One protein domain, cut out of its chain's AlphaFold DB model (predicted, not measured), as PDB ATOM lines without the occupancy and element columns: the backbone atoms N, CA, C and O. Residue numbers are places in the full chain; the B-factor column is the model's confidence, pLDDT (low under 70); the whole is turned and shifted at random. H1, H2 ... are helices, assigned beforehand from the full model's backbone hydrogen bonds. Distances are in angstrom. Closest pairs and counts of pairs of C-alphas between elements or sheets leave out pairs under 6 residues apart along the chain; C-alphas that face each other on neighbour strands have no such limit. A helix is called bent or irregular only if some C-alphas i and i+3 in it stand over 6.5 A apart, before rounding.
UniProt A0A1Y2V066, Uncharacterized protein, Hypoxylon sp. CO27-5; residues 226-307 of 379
ATOM      1  N   LEU A 226     112.633  67.084  96.058       95.56
ATOM      2  CA  LEU A 226     113.371  68.159  95.398       95.56
ATOM      3  C   LEU A 226     113.122  69.499  96.094       95.56
ATOM      4  O   LEU A 226     111.984  69.844  96.414       95.56
ATOM      5  N   CYS A 227     114.186  70.273  96.304       96.75
ATOM      6  CA  CYS A 227     114.066  71.641  96.791       96.75
ATOM      7  C   CYS A 227     113.688  72.594  95.644       96.75
ATOM      8  O   CYS A 227     114.480  72.834  94.737       96.75
ATOM      9  N   GLU A 228     112.497  73.195  95.689       96.00
ATOM     10  CA  GLU A 228     112.024  74.122  94.643       96.00
ATOM     11  C   GLU A 228     112.427  75.584  94.891       96.00
ATOM     12  O   GLU A 228     111.826  76.520  94.349       96.00
ATOM     13  N   TRP A 229     113.421  75.818  95.744       96.44
ATOM     14  CA  TRP A 229     113.866  77.169  96.048       96.44
ATOM     15  C   TRP A 229     114.535  77.817  94.837       96.44
ATOM     16  O   TRP A 229     115.435  77.233  94.233       96.44
ATOM     17  N   LYS A 230     114.131  79.041  94.488       95.25
ATOM     18  CA  LYS A 230     114.744  79.817  93.404       95.25
ATOM     19  C   LYS A 230     115.803  80.766  93.960       95.25
ATOM     20  O   LYS A 230     115.512  81.681  94.733       95.25
ATOM     21  N   GLY A 231     117.049  80.554  93.544       89.94
ATOM     22  CA  GLY A 231     118.170  81.432  93.858       89.94
ATOM     23  C   GLY A 231     118.018  82.823  93.235       89.94
ATOM     24  O   GLY A 231     117.192  83.050  92.353       89.94
ATOM     25  N   SER A 232     118.848  83.773  93.674       84.88
ATOM     26  CA  SER A 232     118.933  85.119  93.075       84.88
ATOM     27  C   SER A 232     119.294  85.090  91.590       84.88
ATOM     28  O   SER A 232     118.838  85.938  90.836       84.88
ATOM     29  N   SER A 233     120.057  84.084  91.165       87.56
ATOM     30  CA  SER A 233     120.420  83.843  89.766       87.56
ATOM     31  C   SER A 233     119.303  83.198  88.934       87.56
ATOM     32  O   SER A 233     119.537  82.826  87.788       87.56
ATOM     33  N   GLY A 234     118.113  82.985  89.508       87.69
ATOM     34  CA  GLY A 234     116.997  82.286  88.866       87.69
ATOM     35  C   GLY A 234     117.161  80.764  88.791       87.69
ATOM     36  O   GLY A 234     116.214  80.068  88.426       87.69
ATOM     37  N   LYS A 235     118.326  80.224  89.170       92.75
ATOM     38  CA  LYS A 235     118.562  78.777  89.240       92.75
ATOM     39  C   LYS A 235     117.841  78.175  90.443       92.75
ATOM     40  O   LYS A 235     117.847  78.753  91.529       92.75
ATOM     41  N   THR A 236     117.234  77.011  90.248       95.50
ATOM     42  CA  THR A 236     116.624  76.236  91.332       95.50
ATOM     43  C   THR A 236     117.695  75.554  92.175       95.50
ATOM     44  O   THR A 236     118.765  75.207  91.669       95.50
ATOM     45  N   CYS A 237     117.413  75.360  93.460       96.38
ATOM     46  CA  CYS A 237     118.281  74.598  94.347       96.38
ATOM     47  C   CYS A 237     118.434  73.157  93.817       96.38
ATOM     48  O   CYS A 237     117.428  72.500  93.558       96.38
ATOM     49  N   PRO A 238     119.665  72.643  93.644       96.44
ATOM     50  CA  PRO A 238     119.895  71.298  93.116       96.44
ATOM     51  C   PRO A 238     119.767  70.198  94.183       96.44
ATOM     52  O   PRO A 238     120.147  69.059  93.931       96.44
ATOM     53  N   ALA A 239     119.309  70.522  95.395       97.06
ATOM     54  CA  ALA A 239     119.271  69.567  96.493       97.06
ATOM     55  C   ALA A 239     118.204  68.485  96.264       97.06
ATOM     56  O   ALA A 239     117.002  68.767  96.234       97.06
ATOM     57  N   GLU A 240     118.670  67.240  96.163       95.50
ATOM     58  CA  GLU A 240     117.842  66.039  96.191       95.50
ATOM     59  C   GLU A 240     117.832  65.477  97.607       95.50
ATOM     60  O   GLU A 240     118.830  64.966  98.124       95.50
ATOM     61  N   LEU A 241     116.690  65.619  98.260       94.88
ATOM     62  CA  LEU A 241     116.491  65.214  99.636       94.88
ATOM     63  C   LEU A 241     115.659  63.946  99.666       94.88
ATOM     64  O   LEU A 241     115.130  63.453  98.677       94.88
ATOM     65  N   GLN A 242     115.614  63.367 100.841       92.06
ATOM     66  CA  GLN A 242     115.310  61.960 100.992       92.06
ATOM     67  C   GLN A 242     114.083  61.746 101.884       92.06
ATOM     68  O   GLN A 242     113.350  60.766 101.759       92.06
ATOM     69  N   ASN A 243     113.823  62.714 102.762       93.25
ATOM     70  CA  ASN A 243     112.635  62.761 103.591       93.25
ATOM     71  C   ASN A 243     112.219  64.208 103.870       93.25
ATOM     72  O   ASN A 243     113.011  65.145 103.741       93.25
ATOM     73  N   MET A 244     110.984  64.389 104.328       95.12
ATOM     74  CA  MET A 244     110.451  65.711 104.654       95.12
ATOM     75  C   MET A 244     111.222  66.391 105.783       95.12
ATOM     76  O   MET A 244     111.397  67.605 105.771       95.12
ATOM     77  N   LYS A 245     111.737  65.628 106.751       94.38
ATOM     78  CA  LYS A 245     112.521  66.170 107.873       94.38
ATOM     79  C   LYS A 245     113.829  66.821 107.402       94.38
ATOM     80  O   LYS A 245     114.196  67.880 107.905       94.38
ATOM     81  N   THR A 246     114.520  66.209 106.441       95.38
ATOM     82  CA  THR A 246     115.732  66.759 105.816       95.38
ATOM     83  C   THR A 246     115.387  67.925 104.912       95.38
ATOM     84  O   THR A 246     116.124  68.903 104.934       95.38
ATOM     85  N   LEU A 247     114.245  67.886 104.216       96.00
ATOM     86  CA  LEU A 247     113.782  69.026 103.435       96.00
ATOM     87  C   LEU A 247     113.476  70.255 104.295       96.00
ATOM     88  O   LEU A 247     113.997  71.330 104.007       96.00
ATOM     89  N   ARG A 248     112.716  70.096 105.385       96.00
ATOM     90  CA  ARG A 248     112.443  71.179 106.343       96.00
ATOM     91  C   ARG A 248     113.744  71.810 106.832       96.00
ATOM     92  O   ARG A 248     113.949  73.005 106.670       96.00
ATOM     93  N   LYS A 249     114.665  70.991 107.352       95.44
ATOM     94  CA  LYS A 249     115.970  71.470 107.836       95.44
ATOM     95  C   LYS A 249     116.788  72.154 106.745       95.44
ATOM     96  O   LYS A 249     117.373  73.196 107.003       95.44
ATOM     97  N   HIS A 250     116.817  71.582 105.544       96.31
ATOM     98  CA  HIS A 250     117.543  72.144 104.413       96.31
ATOM     99  C   HIS A 250     117.058  73.555 104.086       96.31
ATOM    100  O   HIS A 250     117.885  74.448 103.957       96.31
ATOM    101  N   VAL A 251     115.744  73.783 104.013       95.56
ATOM    102  CA  VAL A 251     115.222  75.123 103.715       95.56
ATOM    103  C   VAL A 251     115.573  76.119 104.815       95.56
ATOM    104  O   VAL A 251     116.013  77.222 104.513       95.56
ATOM    105  N   LEU A 252     115.418  75.738 106.081       93.81
ATOM    106  CA  LEU A 252     115.657  76.661 107.190       93.81
ATOM    107  C   LEU A 252     117.133  77.036 107.329       93.81
ATOM    108  O   LEU A 252     117.438  78.208 107.502       93.81
ATOM    109  N   ILE A 253     118.036  76.068 107.179       94.25
ATOM    110  CA  ILE A 253     119.484  76.278 107.311       94.25
ATOM    111  C   ILE A 253     120.034  76.943 106.045       94.25
ATOM    112  O   ILE A 253     120.578  78.036 106.083       94.25
ATOM    113  N   VAL A 254     119.833  76.327 104.877       94.19
ATOM    114  CA  VAL A 254     120.486  76.758 103.626       94.19
ATOM    115  C   VAL A 254     119.828  78.000 103.020       94.19
ATOM    116  O   VAL A 254     120.442  78.703 102.216       94.19
ATOM    117  N   HIS A 255     118.559  78.267 103.335       93.06
ATOM    118  CA  HIS A 255     117.832  79.401 102.762       93.06
ATOM    119  C   HIS A 255     117.333  80.419 103.792       93.06
ATOM    120  O   HIS A 255     116.975  81.526 103.378       93.06
ATOM    121  N   GLY A 256     117.335  80.075 105.085       85.62
ATOM    122  CA  GLY A 256     116.927  80.959 106.179       85.62
ATOM    123  C   GLY A 256     118.074  81.529 107.024       85.62
ATOM    124  O   GLY A 256     117.935  82.641 107.513       85.62
ATOM    125  N   GLU A 257     119.209  80.838 107.177       76.38
ATOM    126  CA  GLU A 257     120.223  81.211 108.185       76.38
ATOM    127  C   GLU A 257     121.120  82.394 107.768       76.38
ATOM    128  O   GLU A 257     121.483  83.220 108.598       76.38
ATOM    129  N   ASP A 258     121.403  82.552 106.472       62.03
ATOM    130  CA  ASP A 258     122.364  83.554 105.974       62.03
ATOM    131  C   ASP A 258     121.761  84.948 105.710       62.03
ATOM    132  O   ASP A 258     122.357  85.768 105.004       62.03
ATOM    133  N   LYS A 259     120.546  85.227 106.192       65.81
ATOM    134  CA  LYS A 259     119.855  86.490 105.897       65.81
ATOM    135  C   LYS A 259     119.425  87.185 107.170       65.81
ATOM    136  O   LYS A 259     118.509  86.733 107.851       65.81
ATOM    137  N   GLU A 260     120.051  88.332 107.436       76.00
ATOM    138  CA  GLU A 260     119.453  89.305 108.341       76.00
ATOM    139  C   GLU A 260     118.034  89.631 107.850       76.00
ATOM    140  O   GLU A 260     117.797  89.680 106.634       76.00
ATOM    141  N   PRO A 261     117.073  89.792 108.772       79.50
ATOM    142  CA  PRO A 261     115.700  90.084 108.407       79.50
ATOM    143  C   PRO A 261     115.636  91.329 107.502       79.50
ATOM    144  O   PRO A 261     116.364  92.297 107.731       79.50
ATOM    145  N   PRO A 262     114.752  91.333 106.491       87.00
ATOM    146  CA  PRO A 262     113.645  90.394 106.312       87.00
ATOM    147  C   PRO A 262     114.000  89.099 105.557       87.00
ATOM    148  O   PRO A 262     114.668  89.094 104.519       87.00
ATOM    149  N   LEU A 263     113.450  87.980 106.036       91.69
ATOM    150  CA  LEU A 263     113.500  86.691 105.343       91.69
ATOM    151  C   LEU A 263     112.503  86.692 104.185       91.69
ATOM    152  O   LEU A 263     111.332  87.000 104.373       91.69
ATOM    153  N   VAL A 264     112.939  86.300 102.987       92.81
ATOM    154  CA  VAL A 264     112.077  86.295 101.793       92.81
ATOM    155  C   VAL A 264     111.856  84.876 101.295       92.81
ATOM    156  O   VAL A 264     112.815  84.199 100.909       92.81
ATOM    157  N   CYS A 265     110.595  84.446 101.219       94.69
ATOM    158  CA  CYS A 265     110.259  83.144 100.648       94.69
ATOM    159  C   CYS A 265     110.438  83.146  99.124       94.69
ATOM    160  O   CYS A 265     109.767  83.880  98.398       94.69
ATOM    161  N   ARG A 266     111.325  82.277  98.624       94.81
ATOM    162  CA  ARG A 266     111.563  82.075  97.182       94.81
ATOM    163  C   ARG A 266     111.242  80.656  96.729       94.81
ATOM    164  O   ARG A 266     111.800  80.163  95.749       94.81
ATOM    165  N   TRP A 267     110.341  79.986  97.432       95.38
ATOM    166  CA  TRP A 267     109.942  78.627  97.103       95.38
ATOM    167  C   TRP A 267     108.960  78.602  95.922       95.38
ATOM    168  O   TRP A 267     107.902  79.228  95.981       95.38
ATOM    169  N   GLY A 268     109.280  77.870  94.850       92.31
ATOM    170  CA  GLY A 268     108.356  77.535  93.758       92.31
ATOM    171  C   GLY A 268     107.538  78.722  93.228       92.31
ATOM    172  O   GLY A 268     108.056  79.601  92.529       92.31
ATOM    173  N   LYS A 269     106.236  78.732  93.557       89.94
ATOM    174  CA  LYS A 269     105.274  79.781  93.167       89.94
ATOM    175  C   LYS A 269     105.429  81.088  93.954       89.94
ATOM    176  O   LYS A 269     105.100  82.138  93.414       89.94
ATOM    177  N   CYS A 270     105.938  81.056  95.186       93.56
ATOM    178  CA  CYS A 270     106.168  82.265  95.986       93.56
ATOM    179  C   CYS A 270     107.242  83.163  95.369       93.56
ATOM    180  O   CYS A 270     107.084  84.377  95.374       93.56
ATOM    181  N   ALA A 271     108.249  82.582  94.711       90.62
ATOM    182  CA  ALA A 271     109.250  83.351  93.969       90.62
ATOM    183  C   ALA A 271     108.695  84.113  92.751       90.62
ATOM    184  O   ALA A 271     109.366  85.005  92.246       90.62
ATOM    185  N   GLY A 272     107.521  83.733  92.235       86.50
ATOM    186  CA  GLY A 272     106.898  84.377  91.075       86.50
ATOM    187  C   GLY A 272     105.874  85.455  91.430       86.50
ATOM    188  O   GLY A 272     105.274  86.028  90.525       86.50
ATOM    189  N   LYS A 273     105.619  85.706  92.719       89.19
ATOM    190  CA  LYS A 273     104.680  86.750  93.139       89.19
ATOM    191  C   LYS A 273     105.334  88.124  92.958       89.19
ATOM    192  O   LYS A 273     106.484  88.310  93.339       89.19
ATOM    193  N   ASN A 274     104.583  89.080  92.402       81.06
ATOM    194  CA  ASN A 274     105.063  90.450  92.158       81.06
ATOM    195  C   ASN A 274     105.491  91.161  93.450       81.06
ATOM    196  O   ASN A 274     106.397  91.985  93.426       81.06
ATOM    197  N   THR A 275     104.848  90.831  94.572       86.56
ATOM    198  CA  THR A 275     105.250  91.275  95.907       86.56
ATOM    199  C   THR A 275     105.983  90.133  96.611       86.56
ATOM    200  O   THR A 275     105.346  89.108  96.901       86.56
ATOM    201  N   PRO A 276     107.295  90.275  96.876       88.25
ATOM    202  CA  PRO A 276     108.034  89.328  97.699       88.25
ATOM    203  C   PRO A 276     107.339  89.155  99.051       88.25
ATOM    204  O   PRO A 276     106.902  90.131  99.657       88.25
ATOM    205  N   ILE A 277     107.192  87.909  99.502       91.56
ATOM    206  CA  ILE A 277     106.659  87.642 100.839       91.56
ATOM    207  C   ILE A 277     107.830  87.724 101.806       91.56
ATOM    208  O   ILE A 277     108.713  86.861 101.786       91.56
ATOM    209  N   GLU A 278     107.829  88.789 102.593       93.62
ATOM    210  CA  GLU A 278     108.862  89.122 103.560       93.62
ATOM    211  C   GLU A 278     108.383  88.788 104.971       93.62
ATOM    212  O   GLU A 278     107.220  89.016 105.307       93.62
ATOM    213  N   PHE A 279     109.281  88.248 105.790       94.00
ATOM    214  CA  PHE A 279     109.009  87.864 107.166       94.00
ATOM    215  C   PHE A 279     109.995  88.562 108.111       94.00
ATOM    216  O   PHE A 279     111.204  88.541 107.855       94.00
ATOM    217  N   PRO A 280     109.508  89.153 109.215       91.88
ATOM    218  CA  PRO A 280     110.337  89.808 110.221       91.88
ATOM    219  C   PRO A 280     111.168  88.815 111.041       91.88
ATOM    220  O   PRO A 280     112.194  89.196 111.598       91.88
ATOM    221  N   GLY A 281     110.745  87.550 111.127       91.25
ATOM    222  CA  GLY A 281     111.405  86.549 111.952       91.25
ATOM    223  C   GLY A 281     111.307  85.135 111.398       91.25
ATOM    224  O   GLY A 281     110.453  84.808 110.571       91.25
ATOM    225  N   GLN A 282     112.189  84.283 111.913       92.12
ATOM    226  CA  GLN A 282     112.312  82.887 111.508       92.12
ATOM    227  C   GLN A 282     111.039  82.076 111.784       92.12
ATOM    228  O   GLN A 282     110.665  81.229 110.981       92.12
ATOM    229  N   THR A 283     110.332  82.358 112.881       93.81
ATOM    230  CA  THR A 283     109.112  81.633 113.270       93.81
ATOM    231  C   THR A 283     107.971  81.829 112.274       93.81
ATOM    232  O   THR A 283     107.288  80.871 111.920       93.81
ATOM    233  N   GLU A 284     107.776  83.056 111.787       95.44
ATOM    234  CA  GLU A 284     106.738  83.360 110.793       95.44
ATOM    235  C   GLU A 284     107.090  82.757 109.429       95.44
ATOM    236  O   GLU A 284     106.224  82.222 108.732       95.44
ATOM    237  N   PHE A 285     108.379  82.775 109.076       95.25
ATOM    238  CA  PHE A 285     108.889  82.099 107.889       95.25
ATOM    239  C   PHE A 285     108.667  80.577 107.957       95.25
ATOM    240  O   PHE A 285     108.178  79.981 106.995       95.25
ATOM    241  N   GLU A 286     108.955  79.947 109.097       95.56
ATOM    242  CA  GLU A 286     108.715  78.521 109.346       95.56
ATOM    243  C   GLU A 286     107.235  78.151 109.224       95.56
ATOM    244  O   GLU A 286     106.886  77.190 108.531       95.56
ATOM    245  N   GLU A 287     106.352  78.933 109.846       96.94
ATOM    246  CA  GLU A 287     104.910  78.705 109.791       96.94
ATOM    247  C   GLU A 287     104.369  78.834 108.360       96.94
ATOM    248  O   GLU A 287     103.558  78.009 107.920       96.94
ATOM    249  N   HIS A 288     104.851  79.824 107.606       96.38
ATOM    250  CA  HIS A 288     104.528  79.981 106.192       96.38
ATOM    251  C   HIS A 288     104.976  78.771 105.367       96.38
ATOM    252  O   HIS A 288     104.181  78.218 104.603       96.38
ATOM    253  N   MET A 289     106.229  78.337 105.539       96.62
ATOM    254  CA  MET A 289     106.773  77.178 104.833       96.62
ATOM    255  C   MET A 289     105.963  75.910 105.127       96.62
ATOM    256  O   MET A 289     105.630  75.170 104.196       96.62
ATOM    257  N   GLU A 290     105.581  75.671 106.385       96.75
ATOM    258  CA  GLU A 290     104.801  74.489 106.760       96.75
ATOM    259  C   GLU A 290     103.381  74.526 106.175       96.75
ATOM    260  O   GLU A 290     102.926  73.537 105.596       96.75
ATOM    261  N   LYS A 291     102.687  75.668 106.270       96.69
ATOM    262  CA  LYS A 291     101.293  75.803 105.816       96.69
ATOM    263  C   LYS A 291     101.149  75.803 104.297       96.69
ATOM    264  O   LYS A 291     100.288  75.089 103.781       96.69
ATOM    265  N   GLU A 292     101.964  76.587 103.595       95.88
ATOM    266  CA  GLU A 292     101.799  76.831 102.156       95.88
ATOM    267  C   GLU A 292     102.535  75.799 101.295       95.88
ATOM    268  O   GLU A 292     102.036  75.392 100.242       95.88
ATOM    269  N   HIS A 293     103.721  75.356 101.727       95.50
ATOM    270  CA  HIS A 293     104.599  74.522 100.905       95.50
ATOM    271  C   HIS A 293     104.629  73.070 101.377       95.50
ATOM    272  O   HIS A 293     104.321  72.165 100.597       95.50
ATOM    273  N   PHE A 294     104.941  72.824 102.649       96.12
ATOM    274  CA  PHE A 294     105.163  71.460 103.124       96.12
ATOM    275  C   PHE A 294     103.873  70.668 103.315       96.12
ATOM    276  O   PHE A 294     103.862  69.489 102.974       96.12
ATOM    277  N   ARG A 295     102.764  71.278 103.750       95.69
ATOM    278  CA  ARG A 295     101.491  70.562 103.950       95.69
ATOM    279  C   ARG A 295     101.020  69.815 102.700       95.69
ATOM    280  O   ARG A 295     100.634  68.650 102.782       95.69
ATOM    281  N   SER A 296     101.079  70.475 101.546       93.19
ATOM    282  CA  SER A 296     100.711  69.866 100.263       93.19
ATOM    283  C   SER A 296     101.685  68.753  99.871       93.19
ATOM    284  O   SER A 296     101.270  67.706  99.376       93.19
ATOM    285  N   PHE A 297     102.977  68.956 100.139       92.50
ATOM    286  CA  PHE A 297     104.032  67.993  99.835       92.50
ATOM    287  C   PHE A 297     103.909  66.718 100.677       92.50
ATOM    288  O   PHE A 297     103.920  65.617 100.133       92.50
ATOM    289  N   VAL A 298     103.700  66.867 101.988       95.12
ATOM    290  CA  VAL A 298     103.468  65.765 102.936       95.12
ATOM    291  C   VAL A 298     102.215  64.988 102.552       95.12
ATOM    292  O   VAL A 298     102.205  63.765 102.631       95.12
ATOM    293  N   TRP A 299     101.163  65.667 102.089       94.81
ATOM    294  CA  TRP A 299      99.949  64.975 101.668       94.81
ATOM    295  C   TRP A 299     100.149  64.123 100.408       94.81
ATOM    296  O   TRP A 299      99.594  63.032 100.317       94.81
ATOM    297  N   TYR A 300     100.958  64.591  99.455       93.12
ATOM    298  CA  TYR A 300     101.200  63.873  98.202       93.12
ATOM    299  C   TYR A 300     102.284  62.788  98.316       93.12
ATOM    300  O   TYR A 300     102.116  61.694  97.781       93.12
ATOM    301  N   MET A 301     103.394  63.076  99.003       92.38
ATOM    302  CA  MET A 301     104.571  62.196  99.069       92.38
ATOM    303  C   MET A 301     104.722  61.453 100.401       92.38
ATOM    304  O   MET A 301     105.515  60.513 100.491       92.38
ATOM    305  N   GLY A 302     103.978  61.847 101.435       93.44
ATOM    306  CA  GLY A 302     104.224  61.413 102.807       93.44
ATOM    307  C   GLY A 302     105.498  62.031 103.391       93.44
ATOM    308  O   GLY A 302     106.104  62.937 102.820       93.44
ATOM    309  N   ASP A 303     105.931  61.514 104.541       90.56
ATOM    310  CA  ASP A 303     107.134  62.007 105.229       90.56
ATOM    311  C   ASP A 303     108.455  61.498 104.622       90.56
ATOM    312  O   ASP A 303     109.530  62.007 104.949       90.56
ATOM    313  N   GLY A 304     108.397  60.524 103.714       88.25
ATOM    314  CA  GLY A 304     109.573  59.834 103.189       88.25
ATOM    315  C   GLY A 304     110.134  58.810 104.175       88.25
ATOM    316  O   GLY A 304     109.468  58.394 105.126       88.25
ATOM    317  N   TYR A 305     111.359  58.347 103.934       84.31
ATOM    318  CA  TYR A 305     111.957  57.329 104.791       84.31
ATOM    319  C   TYR A 305     112.614  57.952 106.027       84.31
ATOM    320  O   TYR A 305     113.343  58.947 105.967       84.31
ATOM    321  N   ASN A 306     112.386  57.335 107.183       79.31
ATOM    322  CA  ASN A 306     113.073  57.741 108.398       79.31
ATOM    323  C   ASN A 306     114.499  57.180 108.402       79.31
ATOM    324  O   ASN A 306     114.709  55.970 108.381       79.31
ATOM    325  N   ASN A 307     115.481  58.085 108.465       69.94
ATOM    326  CA  ASN A 307     116.890  57.752 108.721       69.94
ATOM    327  C   ASN A 307     117.108  57.220 110.146       69.94
ATOM    328  O   ASN A 307     118.146  56.640 110.457       69.94
TER     329      ASN A 307
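What this domain is: This is residues 226 to 307 of the 379 residues of an uncharacterized protein of Hypoxylon sp. CO27-5 (UniProt A0A1Y2V066). The long helix H2 and the shorter H1 lie side by side as a helical hairpin, and long loops, residues 226 to 243 and part of 257 to 281, cover one side of the pair. The 82 printed residues hold H1, then H2, and no named strand; the class is all helix, with 33 residues in named elements, under half. The whole is compact and rounded, with a radius of gyration of the C-alphas of 12.4 A and spans of 34 by 26 by 21 A.

Where its parts are: Find C-alpha 282 at (112.312, 82.887, 111.508); from there H2, residues 282 to 301, runs 25.4 A to C-alpha 301 at (104.571, 62.196, 99.069). It has a kink of 39 degrees near residue 295 and is irregular, but only just: C-alphas 292 and 295 are 6.53 A apart. H1, residues 244 to 256, begins at C-alpha 244 at (110.451, 65.711, 104.654) and is 16.6 A long.

How they stand to each other: Look at Met 244 and Val 298, the closest C-alphas, 7.2 A apart: here H2 and H1 touch. They run opposite ways at a shallow tilt of 34 degrees, only just short of steep. In H1 every O i to N i+4 pair is within hydrogen-bond range, in H2 12 of 16. Residues 263 to 264 pair with 278 to 279, antiparallel.

The domain as a whole: The C-alphas farthest apart, Asn 274 and Asn 307, stand 38.5 A apart. The link from H1 to H2, 25 residues, is long. The printed part has no cut; pLDDT is under 70 at residues 258, 259 and 307.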